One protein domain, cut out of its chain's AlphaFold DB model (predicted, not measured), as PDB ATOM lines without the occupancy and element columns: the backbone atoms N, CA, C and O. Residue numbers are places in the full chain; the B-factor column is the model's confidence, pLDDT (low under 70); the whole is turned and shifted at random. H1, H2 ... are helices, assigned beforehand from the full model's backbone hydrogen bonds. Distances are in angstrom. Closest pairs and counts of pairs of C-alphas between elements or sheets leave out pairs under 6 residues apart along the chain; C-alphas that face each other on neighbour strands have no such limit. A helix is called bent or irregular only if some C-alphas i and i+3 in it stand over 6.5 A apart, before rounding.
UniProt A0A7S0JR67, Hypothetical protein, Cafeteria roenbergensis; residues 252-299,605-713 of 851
ATOM      1  N   LEU A 252     187.269  35.040 116.821       93.56
ATOM      2  CA  LEU A 252     186.973  35.285 118.243       93.56
ATOM      3  C   LEU A 252     185.485  35.551 118.524       93.56
ATOM      4  O   LEU A 252     185.013  35.293 119.630       93.56
ATOM      5  N   PHE A 253     184.736  36.075 117.550       94.62
ATOM      6  CA  PHE A 253     183.283  36.195 117.663       94.62
ATOM      7  C   PHE A 253     182.606  34.834 117.487       94.62
ATOM      8  O   PHE A 253     181.760  34.486 118.302       94.62
ATOM      9  N   ALA A 254     183.005  34.042 116.488       95.06
ATOM     10  CA  ALA A 254     182.447  32.721 116.213       95.06
ATOM     11  C   ALA A 254     182.665  31.730 117.370       95.06
ATOM     12  O   ALA A 254     181.722  31.051 117.772       95.06
ATOM     13  N   SER A 255     183.861  31.700 117.970       94.06
ATOM     14  CA  SER A 255     184.144  30.841 119.129       94.06
ATOM     15  C   SER A 255     183.383  31.269 120.389       94.06
ATOM     16  O   SER A 255     182.808  30.427 121.080       94.06
ATOM     17  N   ALA A 256     183.279  32.575 120.658       95.31
ATOM     18  CA  ALA A 256     182.415  33.085 121.723       95.31
ATOM     19  C   ALA A 256     180.931  32.763 121.464       95.31
ATOM     20  O   ALA A 256     180.193  32.437 122.394       95.31
ATOM     21  N   ASN A 257     180.498  32.834 120.203       95.19
ATOM     22  CA  ASN A 257     179.120  32.589 119.808       95.19
ATOM     23  C   ASN A 257     178.727  31.107 119.876       95.19
ATOM     24  O   ASN A 257     177.587  30.808 120.221       95.19
ATOM     25  N   ALA A 258     179.666  30.187 119.641       94.69
ATOM     26  CA  ALA A 258     179.480  28.755 119.874       94.69
ATOM     27  C   ALA A 258     179.013  28.475 121.313       94.69
ATOM     28  O   ALA A 258     178.001  27.812 121.531       94.69
ATOM     29  N   LEU A 259     179.699  29.066 122.299       94.88
ATOM     30  CA  LEU A 259     179.354  28.930 123.717       94.88
ATOM     31  C   LEU A 259     178.010  29.605 124.046       94.88
ATOM     32  O   LEU A 259     177.194  29.033 124.769       94.88
ATOM     33  N   ILE A 260     177.735  30.788 123.484       94.56
ATOM     34  CA  ILE A 260     176.465  31.504 123.708       94.56
ATOM     35  C   ILE A 260     175.270  30.736 123.115       94.56
ATOM     36  O   ILE A 260     174.236  30.635 123.778       94.56
ATOM     37  N   MET A 261     175.392  30.172 121.910       92.44
ATOM     38  CA  MET A 261     174.331  29.369 121.287       92.44
ATOM     39  C   MET A 261     174.145  28.019 121.987       92.44
ATOM     40  O   MET A 261     173.003  27.622 122.224       92.44
ATOM     41  N   TYR A 262     175.227  27.365 122.425       90.56
ATOM     42  CA  TYR A 262     175.141  26.193 123.303       90.56
ATOM     43  C   TYR A 262     174.330  26.493 124.571       90.56
ATOM     44  O   TYR A 262     173.368  25.788 124.876       90.56
ATOM     45  N   ALA A 263     174.635  27.587 125.272       90.25
ATOM     46  CA  ALA A 263     173.850  27.988 126.434       90.25
ATOM     47  C   ALA A 263     172.399  28.360 126.078       90.25
ATOM     48  O   ALA A 263     171.487  28.042 126.831       90.25
ATOM     49  N   PHE A 264     172.149  28.973 124.918       89.25
ATOM     50  CA  PHE A 264     170.796  29.319 124.475       89.25
ATOM     51  C   PHE A 264     169.901  28.086 124.236       89.25
ATOM     52  O   PHE A 264     168.700  28.165 124.490       89.25
ATOM     53  N   ILE A 265     170.470  26.958 123.786       84.62
ATOM     54  CA  ILE A 265     169.710  25.786 123.300       84.62
ATOM     55  C   ILE A 265     169.828  24.554 124.215       84.62
ATOM     56  O   ILE A 265     168.905  23.747 124.253       84.62
ATOM     57  N   ALA A 266     170.894  24.423 125.011       80.75
ATOM     58  CA  ALA A 266     171.060  23.325 125.970       80.75
ATOM     59  C   ALA A 266     170.945  23.767 127.443       80.75
ATOM     60  O   ALA A 266     170.440  23.013 128.279       80.75
ATOM     61  N   GLU A 267     171.420  24.967 127.795       81.94
ATOM     62  CA  GLU A 267     171.740  25.379 129.177       81.94
ATOM     63  C   GLU A 267     171.325  26.840 129.494       81.94
ATOM     64  O   GLU A 267     172.170  27.673 129.838       81.94
ATOM     65  N   PRO A 268     170.028  27.200 129.410       86.00
ATOM     66  CA  PRO A 268     169.584  28.598 129.377       86.00
ATOM     67  C   PRO A 268     169.811  29.324 130.706       86.00
ATOM     68  O   PRO A 268     169.915  30.549 130.740       86.00
ATOM     69  N   GLN A 269     169.945  28.576 131.804       86.00
ATOM     70  CA  GLN A 269     170.291  29.087 133.127       86.00
ATOM     71  C   GLN A 269     171.749  29.569 133.259       86.00
ATOM     72  O   GLN A 269     172.091  30.127 134.297       86.00
ATOM     73  N   LEU A 270     172.604  29.365 132.244       86.94
ATOM     74  CA  LEU A 270     173.945  29.969 132.167       86.94
ATOM     75  C   LEU A 270     173.915  31.436 131.702       86.94
ATOM     76  O   LEU A 270     174.905  32.148 131.854       86.94
ATOM     77  N   LEU A 271     172.803  31.890 131.113       89.38
ATOM     78  CA  LEU A 271     172.663  33.213 130.503       89.38
ATOM     79  C   LEU A 271     171.834  34.155 131.386       89.38
ATOM     80  O   LEU A 271     170.873  33.743 132.036       89.38
ATOM     81  N   ASP A 272     172.139  35.459 131.343       88.88
ATOM     82  CA  ASP A 272     171.301  36.474 131.992       88.88
ATOM     83  C   ASP A 272     169.850  36.358 131.503       88.88
ATOM     84  O   ASP A 272     169.591  36.423 130.298       88.88
ATOM     85  N   ARG A 273     168.879  36.293 132.425       87.50
ATOM     86  CA  ARG A 273     167.444  36.188 132.087       87.50
ATOM     87  C   ARG A 273     166.985  37.270 131.098       87.50
ATOM     88  O   ARG A 273     166.179  36.999 130.213       87.50
ATOM     89  N   SER A 274     167.516  38.488 131.222       88.38
ATOM     90  CA  SER A 274     167.235  39.622 130.330       88.38
ATOM     91  C   SER A 274     167.829  39.453 128.926       88.38
ATOM     92  O   SER A 274     167.199  39.858 127.949       88.38
ATOM     93  N   TYR A 275     169.011  38.839 128.817       90.81
ATOM     94  CA  TYR A 275     169.694  38.551 127.555       90.81
ATOM     95  C   TYR A 275     169.046  37.361 126.836       90.81
ATOM     96  O   TYR A 275     168.734  37.464 125.652       90.81
ATOM     97  N   TYR A 276     168.721  36.288 127.565       90.62
ATOM     98  CA  TYR A 276     167.943  35.156 127.050       90.62
ATOM     99  C   TYR A 276     166.565  35.608 126.532       90.62
ATOM    100  O   TYR A 276     166.214  35.363 125.377       90.62
ATOM    101  N   ALA A 277     165.819  36.383 127.329       89.25
ATOM    102  CA  ALA A 277     164.533  36.948 126.914       89.25
ATOM    103  C   ALA A 277     164.647  37.990 125.784       89.25
ATOM    104  O   ALA A 277     163.654  38.280 125.119       89.25
ATOM    105  N   TRP A 278     165.816  38.596 125.553       89.56
ATOM    106  CA  TRP A 278     166.078  39.401 124.355       89.56
ATOM    107  C   TRP A 278     166.304  38.506 123.127       89.56
ATOM    108  O   TRP A 278     165.620  38.707 122.126       89.56
ATOM    109  N   MET A 279     167.140  37.464 123.228       91.00
ATOM    110  CA  MET A 279     167.393  36.527 122.123       91.00
ATOM    111  C   MET A 279     166.114  35.833 121.632       91.00
ATOM    112  O   MET A 279     165.877  35.825 120.427       91.00
ATOM    113  N   LEU A 280     165.239  35.363 122.533       90.12
ATOM    114  CA  LEU A 280     163.927  34.798 122.162       90.12
ATOM    115  C   LEU A 280     163.086  35.767 121.305       90.12
ATOM    116  O   LEU A 280     162.530  35.376 120.278       90.12
ATOM    117  N   ARG A 281     163.026  37.049 121.699       89.19
ATOM    118  CA  ARG A 281     162.259  38.093 120.992       89.19
ATOM    119  C   ARG A 281     162.883  38.484 119.652       89.19
ATOM    120  O   ARG A 281     162.150  38.721 118.698       89.19
ATOM    121  N   THR A 282     164.211  38.541 119.558       87.62
ATOM    122  CA  THR A 282     164.910  38.851 118.297       87.62
ATOM    123  C   THR A 282     164.835  37.687 117.305       87.62
ATOM    124  O   THR A 282     164.592  37.916 116.121       87.62
ATOM    125  N   ALA A 283     164.972  36.446 117.781       86.62
ATOM    126  CA  ALA A 283     164.851  35.246 116.957       86.62
ATOM    127  C   ALA A 283     163.397  34.903 116.579       86.62
ATOM    128  O   ALA A 283     163.191  34.127 115.647       86.62
ATOM    129  N   ASN A 284     162.401  35.478 117.265       88.19
ATOM    130  CA  ASN A 284     160.986  35.106 117.158       88.19
ATOM    131  C   ASN A 284     160.766  33.610 117.460       88.19
ATOM    132  O   ASN A 284     160.241  32.869 116.632       88.19
ATOM    133  N   ILE A 285     161.243  33.160 118.629       82.56
ATOM    134  CA  ILE A 285     161.121  31.772 119.101       82.56
ATOM    135  C   ILE A 285     160.474  31.766 120.489       82.56
ATOM    136  O   ILE A 285     160.931  32.450 121.407       82.56
ATOM    137  N   THR A 286     159.423  30.964 120.659       77.94
ATOM    138  CA  THR A 286     158.743  30.772 121.946       77.94
ATOM    139  C   THR A 286     159.563  29.850 122.848       77.94
ATOM    140  O   THR A 286     159.969  28.768 122.429       77.94
ATOM    141  N   GLY A 287     159.755  30.227 124.117       67.94
ATOM    142  CA  GLY A 287     160.562  29.448 125.069       67.94
ATOM    143  C   GLY A 287     160.096  27.997 125.269       67.94
ATOM    144  O   GLY A 287     160.914  27.144 125.596       67.94
ATOM    145  N   ALA A 288     158.818  27.697 125.011       64.31
ATOM    146  CA  ALA A 288     158.266  26.341 125.020       64.31
ATOM    147  C   ALA A 288     158.909  25.418 123.966       64.31
ATOM    148  O   ALA A 288     159.201  24.270 124.280       64.31
ATOM    149  N   VAL A 289     159.200  25.929 122.762       68.00
ATOM    150  CA  VAL A 289     159.830  25.163 121.667       68.00
ATOM    151  C   VAL A 289     161.252  24.747 122.052       68.00
ATOM    152  O   VAL A 289     161.638  23.598 121.884       68.00
ATOM    153  N   ILE A 290     162.008  25.660 122.666       68.25
ATOM    154  CA  ILE A 290     163.358  25.379 123.183       68.25
ATOM    155  C   ILE A 290     163.302  24.450 124.414       68.25
ATOM    156  O   ILE A 290     164.150  23.580 124.602       68.25
ATOM    157  N   SER A 291     162.260  24.585 125.241       59.59
ATOM    158  CA  SER A 291     162.030  23.724 126.410       59.59
ATOM    159  C   SER A 291     161.584  22.301 126.044       59.59
ATOM    160  O   SER A 291     161.651  21.417 126.901       59.59
ATOM    161  N   TYR A 292     161.122  22.080 124.807       58.22
ATOM    162  CA  TYR A 292     160.877  20.754 124.240       58.22
ATOM    163  C   TYR A 292     162.219  20.058 123.975       58.22
ATOM    164  O   TYR A 292     162.514  19.044 124.608       58.22
ATOM    165  N   THR A 293     163.083  20.676 123.157       57.88
ATOM    166  CA  THR A 293     164.418  20.158 122.793       57.88
ATOM    167  C   THR A 293     165.259  19.825 124.024       57.88
ATOM    168  O   THR A 293     165.760  18.712 124.169       57.88
ATOM    169  N   MET A 294     165.345  20.759 124.978       54.25
ATOM    170  CA  MET A 294     166.125  20.566 126.206       54.25
ATOM    171  C   MET A 294     165.661  19.381 127.060       54.25
ATOM    172  O   MET A 294     166.461  18.848 127.828       54.25
ATOM    173  N   ARG A 295     164.382  18.991 126.987       44.41
ATOM    174  CA  ARG A 295     163.825  17.925 127.831       44.41
ATOM    175  C   ARG A 295     164.250  16.545 127.341       44.41
ATOM    176  O   ARG A 295     164.600  15.704 128.166       44.41
ATOM    177  N   GLU A 296     164.287  16.358 126.025       47.34
ATOM    178  CA  GLU A 296     164.765  15.127 125.393       47.34
ATOM    179  C   GLU A 296     166.275  14.945 125.633       47.34
ATOM    180  O   GLU A 296     166.683  13.905 126.149       47.34
ATOM    181  N   THR A 297     167.103  15.975 125.393       46.19
ATOM    182  CA  THR A 297     168.573  15.850 125.520       46.19
ATOM    183  C   THR A 297     169.085  15.749 126.965       46.19
ATOM    184  O   THR A 297     170.144  15.167 127.191       46.19
ATOM    185  N   ARG A 298     168.400  16.339 127.960       43.72
ATOM    186  CA  ARG A 298     168.913  16.409 129.349       43.72
ATOM    187  C   ARG A 298     168.583  15.221 130.235       43.72
ATOM    188  O   ARG A 298     169.320  14.979 131.184       43.72
ATOM    189  N   LEU A 299     167.427  14.598 130.023       38.84
ATOM    190  CA  LEU A 299     166.866  13.659 130.994       38.84
ATOM    191  C   LEU A 299     166.902  12.210 130.512       38.84
ATOM    192  O   LEU A 299     166.876  11.312 131.344       38.84
ATOM    193  N   CYS A 605     161.195  18.939 112.091       79.56
ATOM    194  CA  CYS A 605     161.003  20.377 112.280       79.56
ATOM    195  C   CYS A 605     159.604  20.872 111.863       79.56
ATOM    196  O   CYS A 605     159.129  21.852 112.437       79.56
ATOM    197  N   ASP A 606     158.935  20.187 110.935       73.62
ATOM    198  CA  ASP A 606     157.562  20.439 110.470       73.62
ATOM    199  C   ASP A 606     156.466  20.090 111.498       73.62
ATOM    200  O   ASP A 606     155.336  20.556 111.366       73.62
ATOM    201  N   GLU A 607     156.789  19.349 112.565       70.12
ATOM    202  CA  GLU A 607     155.875  19.127 113.700       70.12
ATOM    203  C   GLU A 607     156.034  20.182 114.809       70.12
ATOM    204  O   GLU A 607     155.053  20.599 115.422       70.12
ATOM    205  N   VAL A 608     157.278  20.587 115.106       71.69
ATOM    206  CA  VAL A 608     157.625  21.305 116.356       71.69
ATOM    207  C   VAL A 608     158.025  22.765 116.138       71.69
ATOM    208  O   VAL A 608     157.703  23.623 116.960       71.69
ATOM    209  N   TYR A 609     158.740  23.064 115.052       75.81
ATOM    210  CA  TYR A 609     159.277  24.402 114.773       75.81
ATOM    211  C   TYR A 609     158.449  25.146 113.720       75.81
ATOM    212  O   TYR A 609     158.293  26.367 113.809       75.81
ATOM    213  N   HIS A 610     157.924  24.421 112.731       83.56
ATOM    214  CA  HIS A 610     157.248  24.956 111.548       83.56
ATOM    215  C   HIS A 610     155.978  24.140 111.220       83.56
ATOM    216  O   HIS A 610     155.973  23.431 110.219       83.56
ATOM    217  N   PRO A 611     154.916  24.202 112.055       79.44
ATOM    218  CA  PRO A 611     153.745  23.324 111.949       79.44
ATOM    219  C   PRO A 611     153.142  23.247 110.538       79.44
ATOM    220  O   PRO A 611     152.544  24.210 110.061       79.44
ATOM    221  N   GLY A 612     153.295  22.092 109.884       77.50
ATOM    222  CA  GLY A 612     152.768  21.833 108.538       77.50
ATOM    223  C   GLY A 612     153.535  22.494 107.384       77.50
ATOM    224  O   GLY A 612     153.042  22.490 106.256       77.50
ATOM    225  N   GLU A 613     154.727  23.053 107.622       87.31
ATOM    226  CA  GLU A 613     155.538  23.717 106.596       87.31
ATOM    227  C   GLU A 613     156.972  23.176 106.523       87.31
ATOM    228  O   GLU A 613     157.630  22.928 107.534       87.31
ATOM    229  N   SER A 614     157.517  23.066 105.305       87.88
ATOM    230  CA  SER A 614     158.930  22.720 105.132       87.88
ATOM    231  C   SER A 614     159.834  23.849 105.642       87.88
ATOM    232  O   SER A 614     159.513  25.036 105.528       87.88
ATOM    233  N   CYS A 615     161.005  23.495 106.181       86.75
ATOM    234  CA  CYS A 615     161.904  24.465 106.819       86.75
ATOM    235  C   CYS A 615     162.307  25.609 105.875       86.75
ATOM    236  O   CYS A 615     162.365  26.759 106.295       86.75
ATOM    237  N   ALA A 616     162.525  25.306 104.591       87.81
ATOM    238  CA  ALA A 616     162.854  26.305 103.578       87.81
ATOM    239  C   ALA A 616     161.714  27.320 103.364       87.81
ATOM    240  O   ALA A 616     161.973  28.522 103.324       87.81
ATOM    241  N   VAL A 617     160.459  26.859 103.290       88.94
ATOM    242  CA  VAL A 617     159.281  27.730 103.126       88.94
ATOM    243  C   VAL A 617     159.057  28.583 104.378       88.94
ATOM    244  O   VAL A 617     158.883  29.797 104.268       88.94
ATOM    245  N   ALA A 618     159.151  27.986 105.567       88.00
ATOM    246  CA  ALA A 618     158.997  28.706 106.828       88.00
ATOM    247  C   ALA A 618     160.109  29.755 107.047       88.00
ATOM    248  O   ALA A 618     159.837  30.867 107.506       88.00
ATOM    249  N   HIS A 619     161.357  29.448 106.675       89.06
ATOM    250  CA  HIS A 619     162.458  30.419 106.701       89.06
ATOM    251  C   HIS A 619     162.261  31.540 105.670       89.06
ATOM    252  O   HIS A 619     162.463  32.706 106.013       89.06
ATOM    253  N   ALA A 620     161.817  31.227 104.449       90.62
ATOM    254  CA  ALA A 620     161.517  32.231 103.427       90.62
ATOM    255  C   ALA A 620     160.389  33.188 103.862       90.62
ATOM    256  O   ALA A 620     160.492  34.393 103.635       90.62
ATOM    257  N   LYS A 621     159.356  32.681 104.550       90.94
ATOM    258  CA  LYS A 621     158.260  33.489 105.119       90.94
ATOM    259  C   LYS A 621     158.684  34.347 106.315       90.94
ATOM    260  O   LYS A 621     158.239  35.488 106.423       90.94
ATOM    261  N   ASP A 622     159.542  33.845 107.208       90.00
ATOM    262  CA  ASP A 622     160.031  34.642 108.349       90.00
ATOM    263  C   ASP A 622     161.091  35.680 107.935       90.00
ATOM    264  O   ASP A 622     161.270  36.667 108.647       90.00
ATOM    265  N   LEU A 623     161.772  35.518 106.792       92.94
ATOM    266  CA  LEU A 623     162.881  36.388 106.376       92.94
ATOM    267  C   LEU A 623     162.498  37.883 106.232       92.94
ATOM    268  O   LEU A 623     163.206  38.711 106.814       92.94
ATOM    269  N   PRO A 624     161.391  38.291 105.571       93.81
ATOM    270  CA  PRO A 624     160.981  39.701 105.527       93.81
ATOM    271  C   PRO A 624     160.627  40.259 106.914       93.81
ATOM    272  O   PRO A 624     161.005  41.383 107.261       93.81
ATOM    273  N   ALA A 625     159.957  39.456 107.749       93.00
ATOM    274  CA  ALA A 625     159.635  39.831 109.124       93.00
ATOM    275  C   ALA A 625     160.907  39.975 109.983       93.00
ATOM    276  O   ALA A 625     161.012  40.901 110.791       93.00
ATOM    277  N   LEU A 626     161.903  39.112 109.773       94.12
ATOM    278  CA  LEU A 626     163.213  39.163 110.413       94.12
ATOM    279  C   LEU A 626     163.992  40.421 110.019       94.12
ATOM    280  O   LEU A 626     164.493  41.098 110.917       94.12
ATOM    281  N   VAL A 627     164.029  40.783 108.731       95.50
ATOM    282  CA  VAL A 627     164.614  42.055 108.262       95.50
ATOM    283  C   VAL A 627     163.937  43.236 108.965       95.50
ATOM    284  O   VAL A 627     164.624  44.081 109.538       95.50
ATOM    285  N   GLY A 628     162.600  43.259 109.020       94.56
ATOM    286  CA  GLY A 628     161.842  44.300 109.724       94.56
ATOM    287  C   GLY A 628     162.154  44.387 111.226       94.56
ATOM    288  O   GLY A 628     162.326  45.486 111.762       94.56
ATOM    289  N   ARG A 629     162.288  43.243 111.915       93.69
ATOM    290  CA  ARG A 629     162.691  43.177 113.335       93.69
ATOM    291  C   ARG A 629     164.133  43.667 113.543       93.69
ATOM    292  O   ARG A 629     164.374  44.460 114.455       93.69
ATOM    293  N   CYS A 630     165.074  43.262 112.688       93.38
ATOM    294  CA  CYS A 630     166.480  43.680 112.758       93.38
ATOM    295  C   CYS A 630     166.663  45.179 112.458       93.38
ATOM    296  O   CYS A 630     167.414  45.861 113.159       93.38
ATOM    297  N   LEU A 631     165.927  45.712 111.479       93.94
ATOM    298  CA  LEU A 631     165.940  47.132 111.125       93.94
ATOM    299  C   LEU A 631     165.437  48.005 112.284       93.94
ATOM    300  O   LEU A 631     166.103  48.969 112.666       93.94
ATOM    301  N   ARG A 632     164.307  47.629 112.903       93.94
ATOM    302  CA  ARG A 632     163.755  48.316 114.090       93.94
ATOM    303  C   ARG A 632     164.717  48.298 115.284       93.94
ATOM    304  O   ARG A 632     164.722  49.247 116.063       93.94
ATOM    305  N   LEU A 633     165.543  47.257 115.418       90.94
ATOM    306  CA  LEU A 633     166.570  47.170 116.458       90.94
ATOM    307  C   LEU A 633     167.780  48.079 116.174       90.94
ATOM    308  O   LEU A 633     168.288  48.709 117.100       90.94
ATOM    309  N   TYR A 634     168.256  48.156 114.925       90.00
ATOM    310  CA  TYR A 634     169.491  48.883 114.600       90.00
ATOM    311  C   TYR A 634     169.327  50.330 114.143       90.00
ATOM    312  O   TYR A 634     170.280  51.094 114.313       90.00
ATOM    313  N   ALA A 635     168.169  50.745 113.625       90.94
ATOM    314  CA  ALA A 635     167.956  52.147 113.274       90.94
ATOM    315  C   ALA A 635     168.199  53.086 114.483       90.94
ATOM    316  O   ALA A 635     169.007  54.004 114.339       90.94
ATOM    317  N   PRO A 636     167.676  52.830 115.705       91.44
ATOM    318  CA  PRO A 636     168.010  53.644 116.879       91.44
ATOM    319  C   PRO A 636     169.504  53.626 117.235       91.44
ATOM    320  O   PRO A 636     170.062  54.657 117.598       91.44
ATOM    321  N   VAL A 637     170.175  52.475 117.091       89.19
ATOM    322  CA  VAL A 637     171.598  52.298 117.446       89.19
ATOM    323  C   VAL A 637     172.531  53.154 116.582       89.19
ATOM    324  O   VAL A 637     173.578  53.572 117.067       89.19
ATOM    325  N   HIS A 638     172.160  53.444 115.330       88.94
ATOM    326  CA  HIS A 638     172.934  54.332 114.448       88.94
ATOM    327  C   HIS A 638     172.435  55.779 114.459       88.94
ATOM    328  O   HIS A 638     173.249  56.702 114.437       88.94
ATOM    329  N   LEU A 639     171.116  55.994 114.522       90.94
ATOM    330  CA  LEU A 639     170.529  57.335 114.479       90.94
ATOM    331  C   LEU A 639     170.738  58.105 115.788       90.94
ATOM    332  O   LEU A 639     171.062  59.288 115.735       90.94
ATOM    333  N   VAL A 640     170.626  57.472 116.962       89.56
ATOM    334  CA  VAL A 640     170.762  58.186 118.248       89.56
ATOM    335  C   VAL A 640     172.171  58.773 118.446       89.56
ATOM    336  O   VAL A 640     172.255  59.961 118.753       89.56
ATOM    337  N   PRO A 641     173.292  58.057 118.214       86.56
ATOM    338  CA  PRO A 641     174.624  58.666 118.298       86.56
ATOM    339  C   PRO A 641     174.864  59.769 117.256       86.56
ATOM    340  O   PRO A 641     175.592  60.724 117.527       86.56
ATOM    341  N   LEU A 642     174.248  59.657 116.075       87.56
ATOM    342  CA  LEU A 642     174.322  60.664 115.016       87.56
ATOM    343  C   LEU A 642     173.584  61.947 115.428       87.56
ATOM    344  O   LEU A 642     174.149  63.034 115.325       87.56
ATOM    345  N   LEU A 643     172.374  61.820 115.976       87.12
ATOM    346  CA  LEU A 643     171.581  62.936 116.494       87.12
ATOM    347  C   LEU A 643     172.212  63.574 117.743       87.12
ATOM    348  O   LEU A 643     172.237  64.793 117.848       87.12
ATOM    349  N   LEU A 644     172.777  62.790 118.668       83.44
ATOM    350  CA  LEU A 644     173.368  63.327 119.902       83.44
ATOM    351  C   LEU A 644     174.739  63.986 119.688       83.44
ATOM    352  O   LEU A 644     174.996  65.052 120.243       83.44
ATOM    353  N   PHE A 645     175.631  63.371 118.903       85.25
ATOM    354  CA  PHE A 645     177.027  63.822 118.791       85.25
ATOM    355  C   PHE A 645     177.365  64.497 117.456       85.25
ATOM    356  O   PHE A 645     178.460  65.041 117.314       85.25
ATOM    357  N   ARG A 646     176.473  64.442 116.456       83.75
ATOM    358  CA  ARG A 646     176.728  64.953 115.096       83.75
ATOM    359  C   ARG A 646     175.564  65.737 114.474       83.75
ATOM    360  O   ARG A 646     175.637  66.025 113.283       83.75
ATOM    361  N   ALA A 647     174.570  66.176 115.256       85.44
ATOM    362  CA  ALA A 647     173.446  66.997 114.772       85.44
ATOM    363  C   ALA A 647     173.877  68.147 113.846       85.44
ATOM    364  O   ALA A 647     173.348  68.276 112.751       85.44
ATOM    365  N   ARG A 648     174.894  68.935 114.232       86.44
ATOM    366  CA  ARG A 648     175.393  70.059 113.414       86.44
ATOM    367  C   ARG A 648     175.876  69.626 112.022       86.44
ATOM    368  O   ARG A 648     175.604  70.318 111.053       86.44
ATOM    369  N   ALA A 649     176.539  68.473 111.913       81.38
ATOM    370  CA  ALA A 649     176.978  67.927 110.626       81.38
ATOM    371  C   ALA A 649     175.811  67.325 109.823       81.38
ATOM    372  O   ALA A 649     175.783  67.448 108.604       81.38
ATOM    373  N   ALA A 650     174.828  66.723 110.501       85.12
ATOM    374  CA  ALA A 650     173.612  66.208 109.871       85.12
ATOM    375  C   ALA A 650     172.683  67.318 109.343       85.12
ATOM    376  O   ALA A 650     171.958  67.088 108.384       85.12
ATOM    377  N   ILE A 651     172.721  68.508 109.952       89.44
ATOM    378  CA  ILE A 651     172.006  69.707 109.491       89.44
ATOM    379  C   ILE A 651     172.754  70.374 108.324       89.44
ATOM    380  O   ILE A 651     172.118  70.806 107.372       89.44
ATOM    381  N   ALA A 652     174.091  70.436 108.374       92.81
ATOM    382  CA  ALA A 652     174.905  71.058 107.324       92.81
ATOM    383  C   ALA A 652     174.993  70.231 106.023       92.81
ATOM    384  O   ALA A 652     175.061  70.800 104.940       92.81
ATOM    385  N   ASP A 653     174.995  68.897 106.119       91.12
ATOM    386  CA  ASP A 653     175.049  67.967 104.981       91.12
ATOM    387  C   ASP A 653     174.041  66.820 105.207       91.12
ATOM    388  O   ASP A 653     174.430  65.716 105.611       91.12
ATOM    389  N   PRO A 654     172.729  67.063 105.007       90.56
ATOM    390  CA  PRO A 654     171.692  66.076 105.299       90.56
ATOM    391  C   PRO A 654     171.704  64.903 104.314       90.56
ATOM    392  O   PRO A 654     171.451  63.765 104.714       90.56
ATOM    393  N   VAL A 655     172.041  65.139 103.041       92.12
ATOM    394  CA  VAL A 655     172.008  64.107 101.993       92.12
ATOM    395  C   VAL A 655     173.133  63.094 102.193       92.12
ATOM    396  O   VAL A 655     172.850  61.912 102.390       92.12
ATOM    397  N   ASN A 656     174.404  63.507 102.252       92.25
ATOM    398  CA  ASN A 656     175.464  62.509 102.417       92.25
ATOM    399  C   ASN A 656     175.458  61.918 103.833       92.25
ATOM    400  O   ASN A 656     175.826  60.756 104.007       92.25
ATOM    401  N   THR A 657     175.026  62.663 104.858       90.62
ATOM    402  CA  THR A 657     174.889  62.109 106.215       90.62
ATOM    403  C   THR A 657     173.781  61.056 106.301       90.62
ATOM    404  O   THR A 657     174.009  60.003 106.903       90.62
ATOM    405  N   SER A 658     172.625  61.275 105.664       90.62
ATOM    406  CA  SER A 658     171.548  60.273 105.614       90.62
ATOM    407  C   SER A 658     171.921  59.058 104.761       90.62
ATOM    408  O   SER A 658     171.703  57.939 105.221       90.62
ATOM    409  N   ILE A 659     172.589  59.230 103.612       92.88
ATOM    410  CA  ILE A 659     173.118  58.110 102.806       92.88
ATOM    411  C   ILE A 659     174.116  57.279 103.627       92.88
ATOM    412  O   ILE A 659     173.943  56.068 103.761       92.88
ATOM    413  N   ARG A 660     175.115  57.912 104.263       90.88
ATOM    414  CA  ARG A 660     176.099  57.222 105.127       90.88
ATOM    415  C   ARG A 660     175.417  56.457 106.273       90.88
ATOM    416  O   ARG A 660     175.834  55.341 106.592       90.88
ATOM    417  N   ALA A 661     174.372  57.030 106.879       91.19
ATOM    418  CA  ALA A 661     173.580  56.370 107.916       91.19
ATOM    419  C   ALA A 661     172.771  55.186 107.360       91.19
ATOM    420  O   ALA A 661     172.807  54.103 107.943       91.19
ATOM    421  N   ALA A 662     172.105  55.354 106.215       92.81
ATOM    422  CA  ALA A 662     171.339  54.309 105.544       92.81
ATOM    423  C   ALA A 662     172.229  53.118 105.160       92.81
ATOM    424  O   ALA A 662     171.889  51.986 105.495       92.81
ATOM    425  N   THR A 663     173.413  53.346 104.576       92.94
ATOM    426  CA  THR A 663     174.383  52.276 104.274       92.94
ATOM    427  C   THR A 663     174.844  51.544 105.542       92.94
ATOM    428  O   THR A 663     174.933  50.313 105.552       92.94
ATOM    429  N   ALA A 664     175.106  52.269 106.637       91.62
ATOM    430  CA  ALA A 664     175.504  51.664 107.911       91.62
ATOM    431  C   ALA A 664     174.378  50.818 108.538       91.62
ATOM    432  O   ALA A 664     174.637  49.708 109.016       91.62
ATOM    433  N   ILE A 665     173.135  51.309 108.498       94.31
ATOM    434  CA  ILE A 665     171.937  50.606 108.977       94.31
ATOM    435  C   ILE A 665     171.650  49.377 108.107       94.31
ATOM    436  O   ILE A 665     171.452  48.292 108.654       94.31
ATOM    437  N   ALA A 666     171.687  49.511 106.780       94.31
ATOM    438  CA  ALA A 666     171.447  48.425 105.832       94.31
ATOM    439  C   ALA A 666     172.446  47.279 106.037       94.31
ATOM    440  O   ALA A 666     172.032  46.144 106.264       94.31
ATOM    441  N   ARG A 667     173.753  47.573 106.085       94.81
ATOM    442  CA  ARG A 667     174.781  46.544 106.310       94.81
ATOM    443  C   ARG A 667     174.680  45.897 107.699       94.81
ATOM    444  O   ARG A 667     174.839  44.687 107.822       94.81
ATOM    445  N   SER A 668     174.336  46.671 108.732       93.44
ATOM    446  CA  SER A 668     174.080  46.128 110.080       93.44
ATOM    447  C   SER A 668     172.857  45.207 110.116       93.44
ATOM    448  O   SER A 668     172.845  44.209 110.835       93.44
ATOM    449  N   THR A 669     171.822  45.552 109.348       94.50
ATOM    450  CA  THR A 669     170.590  44.767 109.220       94.50
ATOM    451  C   THR A 669     170.859  43.485 108.437       94.50
ATOM    452  O   THR A 669     170.417  42.427 108.876       94.50
ATOM    453  N   ALA A 670     171.645  43.551 107.357       94.25
ATOM    454  CA  ALA A 670     172.111  42.384 106.612       94.25
ATOM    455  C   ALA A 670     172.902  41.425 107.516       94.25
ATOM    456  O   ALA A 670     172.512  40.270 107.634       94.25
ATOM    457  N   PHE A 671     173.916  41.916 108.246       94.81
ATOM    458  CA  PHE A 671     174.684  41.122 109.217       94.81
ATOM    459  C   PHE A 671     173.782  40.330 110.181       94.81
ATOM    460  O   PHE A 671     173.898  39.107 110.252       94.81
ATOM    461  N   LEU A 672     172.870  40.996 110.903       92.94
ATOM    462  CA  LEU A 672     172.042  40.310 111.903       92.94
ATOM    463  C   LEU A 672     170.950  39.431 111.276       92.94
ATOM    464  O   LEU A 672     170.634  38.380 111.831       92.94
ATOM    465  N   THR A 673     170.411  39.816 110.116       94.81
ATOM    466  CA  THR A 673     169.467  38.970 109.369       94.81
ATOM    467  C   THR A 673     170.162  37.680 108.942       94.81
ATOM    468  O   THR A 673     169.662  36.605 109.250       94.81
ATOM    469  N   THR A 674     171.348  37.759 108.326       94.94
ATOM    470  CA  THR A 674     172.154  36.579 107.979       94.94
ATOM    471  C   THR A 674     172.496  35.760 109.217       94.94
ATOM    472  O   THR A 674     172.267  34.558 109.209       94.94
ATOM    473  N   TYR A 675     172.975  36.384 110.295       94.88
ATOM    474  CA  TYR A 675     173.299  35.701 111.551       94.88
ATOM    475  C   TYR A 675     172.110  34.875 112.080       94.88
ATOM    476  O   TYR A 675     172.255  33.674 112.303       94.88
ATOM    477  N   VAL A 676     170.919  35.477 112.229       94.00
ATOM    478  CA  VAL A 676     169.736  34.769 112.759       94.00
ATOM    479  C   VAL A 676     169.231  33.711 111.773       94.00
ATOM    480  O   VAL A 676     168.882  32.610 112.198       94.00
ATOM    481  N   SER A 677     169.234  34.002 110.468       93.06
ATOM    482  CA  SER A 677     168.857  33.032 109.432       93.06
ATOM    483  C   SER A 677     169.794  31.825 109.406       93.06
ATOM    484  O   SER A 677     169.314  30.702 109.312       93.06
ATOM    485  N   VAL A 678     171.109  32.027 109.551       94.19
ATOM    486  CA  VAL A 678     172.096  30.938 109.601       94.19
ATOM    487  C   VAL A 678     171.928  30.104 110.870       94.19
ATOM    488  O   VAL A 678     171.970  28.883 110.759       94.19
ATOM    489  N   VAL A 679     171.655  30.698 112.045       91.56
ATOM    490  CA  VAL A 679     171.315  29.910 113.252       91.56
ATOM    491  C   VAL A 679     170.088  29.029 112.995       91.56
ATOM    492  O   VAL A 679     170.148  27.829 113.237       91.56
ATOM    493  N   LYS A 680     168.989  29.587 112.466       90.00
ATOM    494  CA  LYS A 680     167.770  28.804 112.185       90.00
ATOM    495  C   LYS A 680     168.019  27.694 111.158       90.00
ATOM    496  O   LYS A 680     167.688  26.541 111.420       90.00
ATOM    497  N   ALA A 681     168.638  28.033 110.028       90.31
ATOM    498  CA  ALA A 681     168.852  27.111 108.920       90.31
ATOM    499  C   ALA A 681     169.847  25.994 109.257       90.31
ATOM    500  O   ALA A 681     169.586  24.846 108.909       90.31
ATOM    501  N   SER A 682     170.948  26.295 109.961       90.69
ATOM    502  CA  SER A 682     171.905  25.267 110.406       90.69
ATOM    503  C   SER A 682     171.252  24.286 111.374       90.69
ATOM    504  O   SER A 682     171.308  23.090 111.122       90.69
ATOM    505  N   LEU A 683     170.530  24.762 112.394       88.06
ATOM    506  CA  LEU A 683     169.802  23.884 113.318       88.06
ATOM    507  C   LEU A 683     168.775  23.004 112.587       88.06
ATOM    508  O   LEU A 683     168.752  21.796 112.803       88.06
ATOM    509  N   CYS A 684     167.956  23.567 111.694       86.81
ATOM    510  CA  CYS A 684     166.982  22.781 110.932       86.81
ATOM    511  C   CYS A 684     167.648  21.751 110.001       86.81
ATOM    512  O   CYS A 684     167.179  20.616 109.920       86.81
ATOM    513  N   LEU A 685     168.742  22.119 109.326       87.25
ATOM    514  CA  LEU A 685     169.511  21.220 108.462       87.25
ATOM    515  C   LEU A 685     170.158  20.088 109.269       87.25
ATOM    516  O   LEU A 685     170.005  18.921 108.926       87.25
ATOM    517  N   GLU A 686     170.845  20.421 110.361       84.25
ATOM    518  CA  GLU A 686     171.556  19.467 111.214       84.25
ATOM    519  C   GLU A 686     170.617  18.458 111.883       84.25
ATOM    520  O   GLU A 686     170.935  17.266 111.915       84.25
ATOM    521  N   ARG A 687     169.442  18.912 112.341       82.75
ATOM    522  CA  ARG A 687     168.358  18.042 112.820       82.75
ATOM    523  C   ARG A 687     167.874  17.097 111.725       82.75
ATOM    524  O   ARG A 687     167.849  15.888 111.927       82.75
ATOM    525  N   ASN A 688     167.500  17.635 110.562       81.12
ATOM    526  CA  ASN A 688     166.891  16.849 109.487       81.12
ATOM    527  C   ASN A 688     167.871  15.846 108.853       81.12
ATOM    528  O   ASN A 688     167.445  14.769 108.451       81.12
ATOM    529  N   VAL A 689     169.168  16.172 108.786       83.19
ATOM    530  CA  VAL A 689     170.214  15.288 108.235       83.19
ATOM    531  C   VAL A 689     170.592  14.162 109.198       83.19
ATOM    532  O   VAL A 689     170.889  13.061 108.744       83.19
ATOM    533  N   ARG A 690     170.601  14.408 110.517       78.56
ATOM    534  CA  ARG A 690     171.014  13.396 111.514       78.56
ATOM    535  C   ARG A 690     169.850  12.670 112.183       78.56
ATOM    536  O   ARG A 690     170.083  11.697 112.894       78.56
ATOM    537  N   THR A 691     168.621  13.156 112.001       80.31
ATOM    538  CA  THR A 691     167.396  12.671 112.664       80.31
ATOM    539  C   THR A 691     167.546  12.503 114.183       80.31
ATOM    540  O   THR A 691     166.992  11.586 114.781       80.31
ATOM    541  N   ALA A 692     168.355  13.368 114.805       72.06
ATOM    542  CA  ALA A 692     168.737  13.282 116.208       72.06
ATOM    543  C   ALA A 692     169.214  14.640 116.743       72.06
ATOM    544  O   ALA A 692     169.916  15.382 116.051       72.06
ATOM    545  N   ASP A 693     168.906  14.920 118.011       73.19
ATOM    546  CA  ASP A 693     169.237  16.178 118.686       73.19
ATOM    547  C   ASP A 693     170.496  16.025 119.549       73.19
ATOM    548  O   ASP A 693     170.456  15.527 120.676       73.19
ATOM    549  N   SER A 694     171.646  16.448 119.018       74.06
ATOM    550  CA  SER A 694     172.940  16.360 119.707       74.06
ATOM    551  C   SER A 694     173.313  17.684 120.378       74.06
ATOM    552  O   SER A 694     173.244  18.748 119.764       74.06
ATOM    553  N   TRP A 695     173.810  17.615 121.616       70.56
ATOM    554  CA  TRP A 695     174.151  18.779 122.449       70.56
ATOM    555  C   TRP A 695     175.101  19.798 121.791       70.56
ATOM    556  O   TRP A 695     175.075  20.974 122.145       70.56
ATOM    557  N   TRP A 696     175.936  19.371 120.841       79.62
ATOM    558  CA  TRP A 696     176.940  20.203 120.170       79.62
ATOM    559  C   TRP A 696     176.425  20.953 118.931       79.62
ATOM    560  O   TRP A 696     177.090  21.886 118.482       79.62
ATOM    561  N   GLN A 697     175.250  20.607 118.390       84.31
ATOM    562  CA  GLN A 697     174.687  21.242 117.180       84.31
ATOM    563  C   GLN A 697     174.500  22.752 117.379       84.31
ATOM    564  O   GLN A 697     174.812  23.564 116.513       84.31
ATOM    565  N   ALA A 698     174.089  23.142 118.586       87.75
ATOM    566  CA  ALA A 698     173.997  24.533 119.007       87.75
ATOM    567  C   ALA A 698     175.347  25.276 118.937       87.75
ATOM    568  O   ALA A 698     175.387  26.441 118.538       87.75
ATOM    569  N   SER A 699     176.457  24.607 119.267       90.88
ATOM    570  CA  SER A 699     177.804  25.169 119.134       90.88
ATOM    571  C   SER A 699     178.185  25.368 117.667       90.88
ATOM    572  O   SER A 699     178.692  26.436 117.322       90.88
ATOM    573  N   LEU A 700     177.910  24.388 116.793       91.31
ATOM    574  CA  LEU A 700     178.224  24.494 115.362       91.31
ATOM    575  C   LEU A 700     177.394  25.595 114.685       91.31
ATOM    576  O   LEU A 700     177.967  26.464 114.027       91.31
ATOM    577  N   ALA A 701     176.087  25.654 114.949       91.62
ATOM    578  CA  ALA A 701     175.221  26.760 114.537       91.62
ATOM    579  C   ALA A 701     175.753  28.132 115.007       91.62
ATOM    580  O   ALA A 701     175.679  29.125 114.275       91.62
ATOM    581  N   GLY A 702     176.346  28.193 116.206       93.56
ATOM    582  CA  GLY A 702     177.027  29.378 116.733       93.56
ATOM    583  C   GLY A 702     178.309  29.758 115.983       93.56
ATOM    584  O   GLY A 702     178.512  30.941 115.701       93.56
ATOM    585  N   VAL A 703     179.138  28.787 115.591       95.00
ATOM    586  CA  VAL A 703     180.333  29.041 114.764       95.00
ATOM    587  C   VAL A 703     179.939  29.502 113.356       95.00
ATOM    588  O   VAL A 703     180.432  30.532 112.893       95.00
ATOM    589  N   LEU A 704     179.009  28.796 112.704       94.88
ATOM    590  CA  LEU A 704     178.545  29.097 111.344       94.88
ATOM    591  C   LEU A 704     177.907  30.490 111.251       94.88
ATOM    592  O   LEU A 704     178.270  31.285 110.387       94.88
ATOM    593  N   SER A 705     177.009  30.834 112.181       94.62
ATOM    594  CA  SER A 705     176.434  32.188 112.257       94.62
ATOM    595  C   SER A 705     177.463  33.253 112.651       94.62
ATOM    596  O   SER A 705     177.332  34.412 112.255       94.62
ATOM    597  N   GLY A 706     178.535  32.868 113.350       93.50
ATOM    598  CA  GLY A 706     179.680  33.727 113.644       93.50
ATOM    599  C   GLY A 706     180.362  34.295 112.394       93.50
ATOM    600  O   GLY A 706     180.768  35.460 112.393       93.50
ATOM    601  N   LEU A 707     180.411  33.522 111.302       92.69
ATOM    602  CA  LEU A 707     181.002  33.946 110.025       92.69
ATOM    603  C   LEU A 707     180.269  35.139 109.390       92.69
ATOM    604  O   LEU A 707     180.904  35.933 108.687       92.69
ATOM    605  N   ALA A 708     178.979  35.332 109.696       94.81
ATOM    606  CA  ALA A 708     178.186  36.464 109.210       94.81
ATOM    607  C   ALA A 708     178.763  37.826 109.639       94.81
ATOM    608  O   ALA A 708     178.531  38.826 108.959       94.81
ATOM    609  N   LEU A 709     179.566  37.885 110.716       94.50
ATOM    610  CA  LEU A 709     180.251  39.112 111.141       94.50
ATOM    611  C   LEU A 709     181.187  39.680 110.056       94.50
ATOM    612  O   LEU A 709     181.483  40.872 110.068       94.50
ATOM    613  N   SER A 710     181.598  38.866 109.081       91.50
ATOM    614  CA  SER A 710     182.375  39.307 107.913       91.50
ATOM    615  C   SER A 710     181.626  40.320 107.032       91.50
ATOM    616  O   SER A 710     182.264  41.091 106.320       91.50
ATOM    617  N   PHE A 711     180.290  40.379 107.113       90.94
ATOM    618  CA  PHE A 711     179.490  41.433 106.480       90.94
ATOM    619  C   PHE A 711     179.532  42.766 107.244       90.94
ATOM    620  O   PHE A 711     179.037  43.767 106.736       90.94
ATOM    621  N   GLU A 712     180.102  42.833 108.448       93.94
ATOM    622  CA  GLU A 712     180.164  44.054 109.253       93.94
ATOM    623  C   GLU A 712     181.513  44.789 109.104       93.94
ATOM    624  O   GLU A 712     182.563  44.186 108.895       93.94
ATOM    625  N   ALA A 713     181.530  46.122 109.245       89.81
ATOM    626  CA  ALA A 713     182.778  46.882 109.170       89.81
ATOM    627  C   ALA A 713     183.756  46.446 110.275       89.81
ATOM    628  O   ALA A 713     183.352  46.426 111.441       89.81
TER     629      ALA A 713
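AT A GLANCE: This is residues 252 to 299 and 605 to 713 of the 851 residues of the protein "Hypothetical protein" of Cafeteria roenbergensis (UniProt A0A7S0JR67). A long helical hairpin, H5 and H6, makes the longest axis, and the shorter helices gather round the part away from its turn. H7 folds back along H6 and H1 packs on H7, while H2, H3 and H4 have few contacts. The 157 printed residues, all helix by class, hold seven named helices, H1 to H7 in chain order, and no named strand. The whole is only just compact, close to loose, with a radius of gyration of the C-alphas of 18.0 A, and elongated, spanning 62 by 32 by 25 A.

IN THESE COORDINATES: H1, residues 252 to 265, begins with C-alpha 252 at (186.973, 35.285, 118.243) and is 20.3 A long from first to last C-alpha. H2 is residues 273 to 283, H3 287 to 299 and H4 605 to 608. H5, residues 615 to 652, measures 48.4 A; it is irregular, with C-alphas 645 and 648 8.4 A apart, and has a kink of 90 degrees near residue 646. H6, residues 654 to 690, measures 53.0 A. H7, residues 697 to 711, measures 23.4 A and ends with C-alpha 711 at (179.490, 41.433, 106.480).

HOW THE PARTS SIT: H6 is the hub. It touches H5 in a hairpin, at a shallow tilt of 26 degrees, opposite ways; the closest C-alphas, of Cys 630 and Thr 669, are 5.5 A apart. H6 and H7 also touch as a hairpin, at 23 degrees, with C-alphas 675 and 705 closest at 4.8 A. H1 touches H7, C-alphas 254 and 706 being closest at 3.9 A, at a steep tilt of 41 degrees, opposite ways. Three pairs only just touch, each with 3 pairs of C-alphas within 8 A: H1, with residue 265 alone, and H3, with residues 290 to 294 alone, closest at C-alphas 265 and 290, 6.4 A; H2 and H5, the latter with residues 626 to 630 alone, at 282 and 629, 6.9 A; H4 and H6, the latter with residues 684 to 688 alone, at 605 and 684, 6.6 A. In H6 every O i to N i+4 pair is within hydrogen-bond range; H1 has 9 of 10, H2 6 of 7, H3 6 of 9, H5 25 of 34 and H7 7 of 11, and H4 is too short for one.

THE WHOLE: The C-alphas of Leu 299 and Ala 652 are farthest apart, 62.6 A. Residues 300 to 604 are not printed, and C-alphas 299 and 605 are 20.7 A apart across this cut. Of the links that are printed whole, none is long. Residues 287 to 299 have pLDDT under 70.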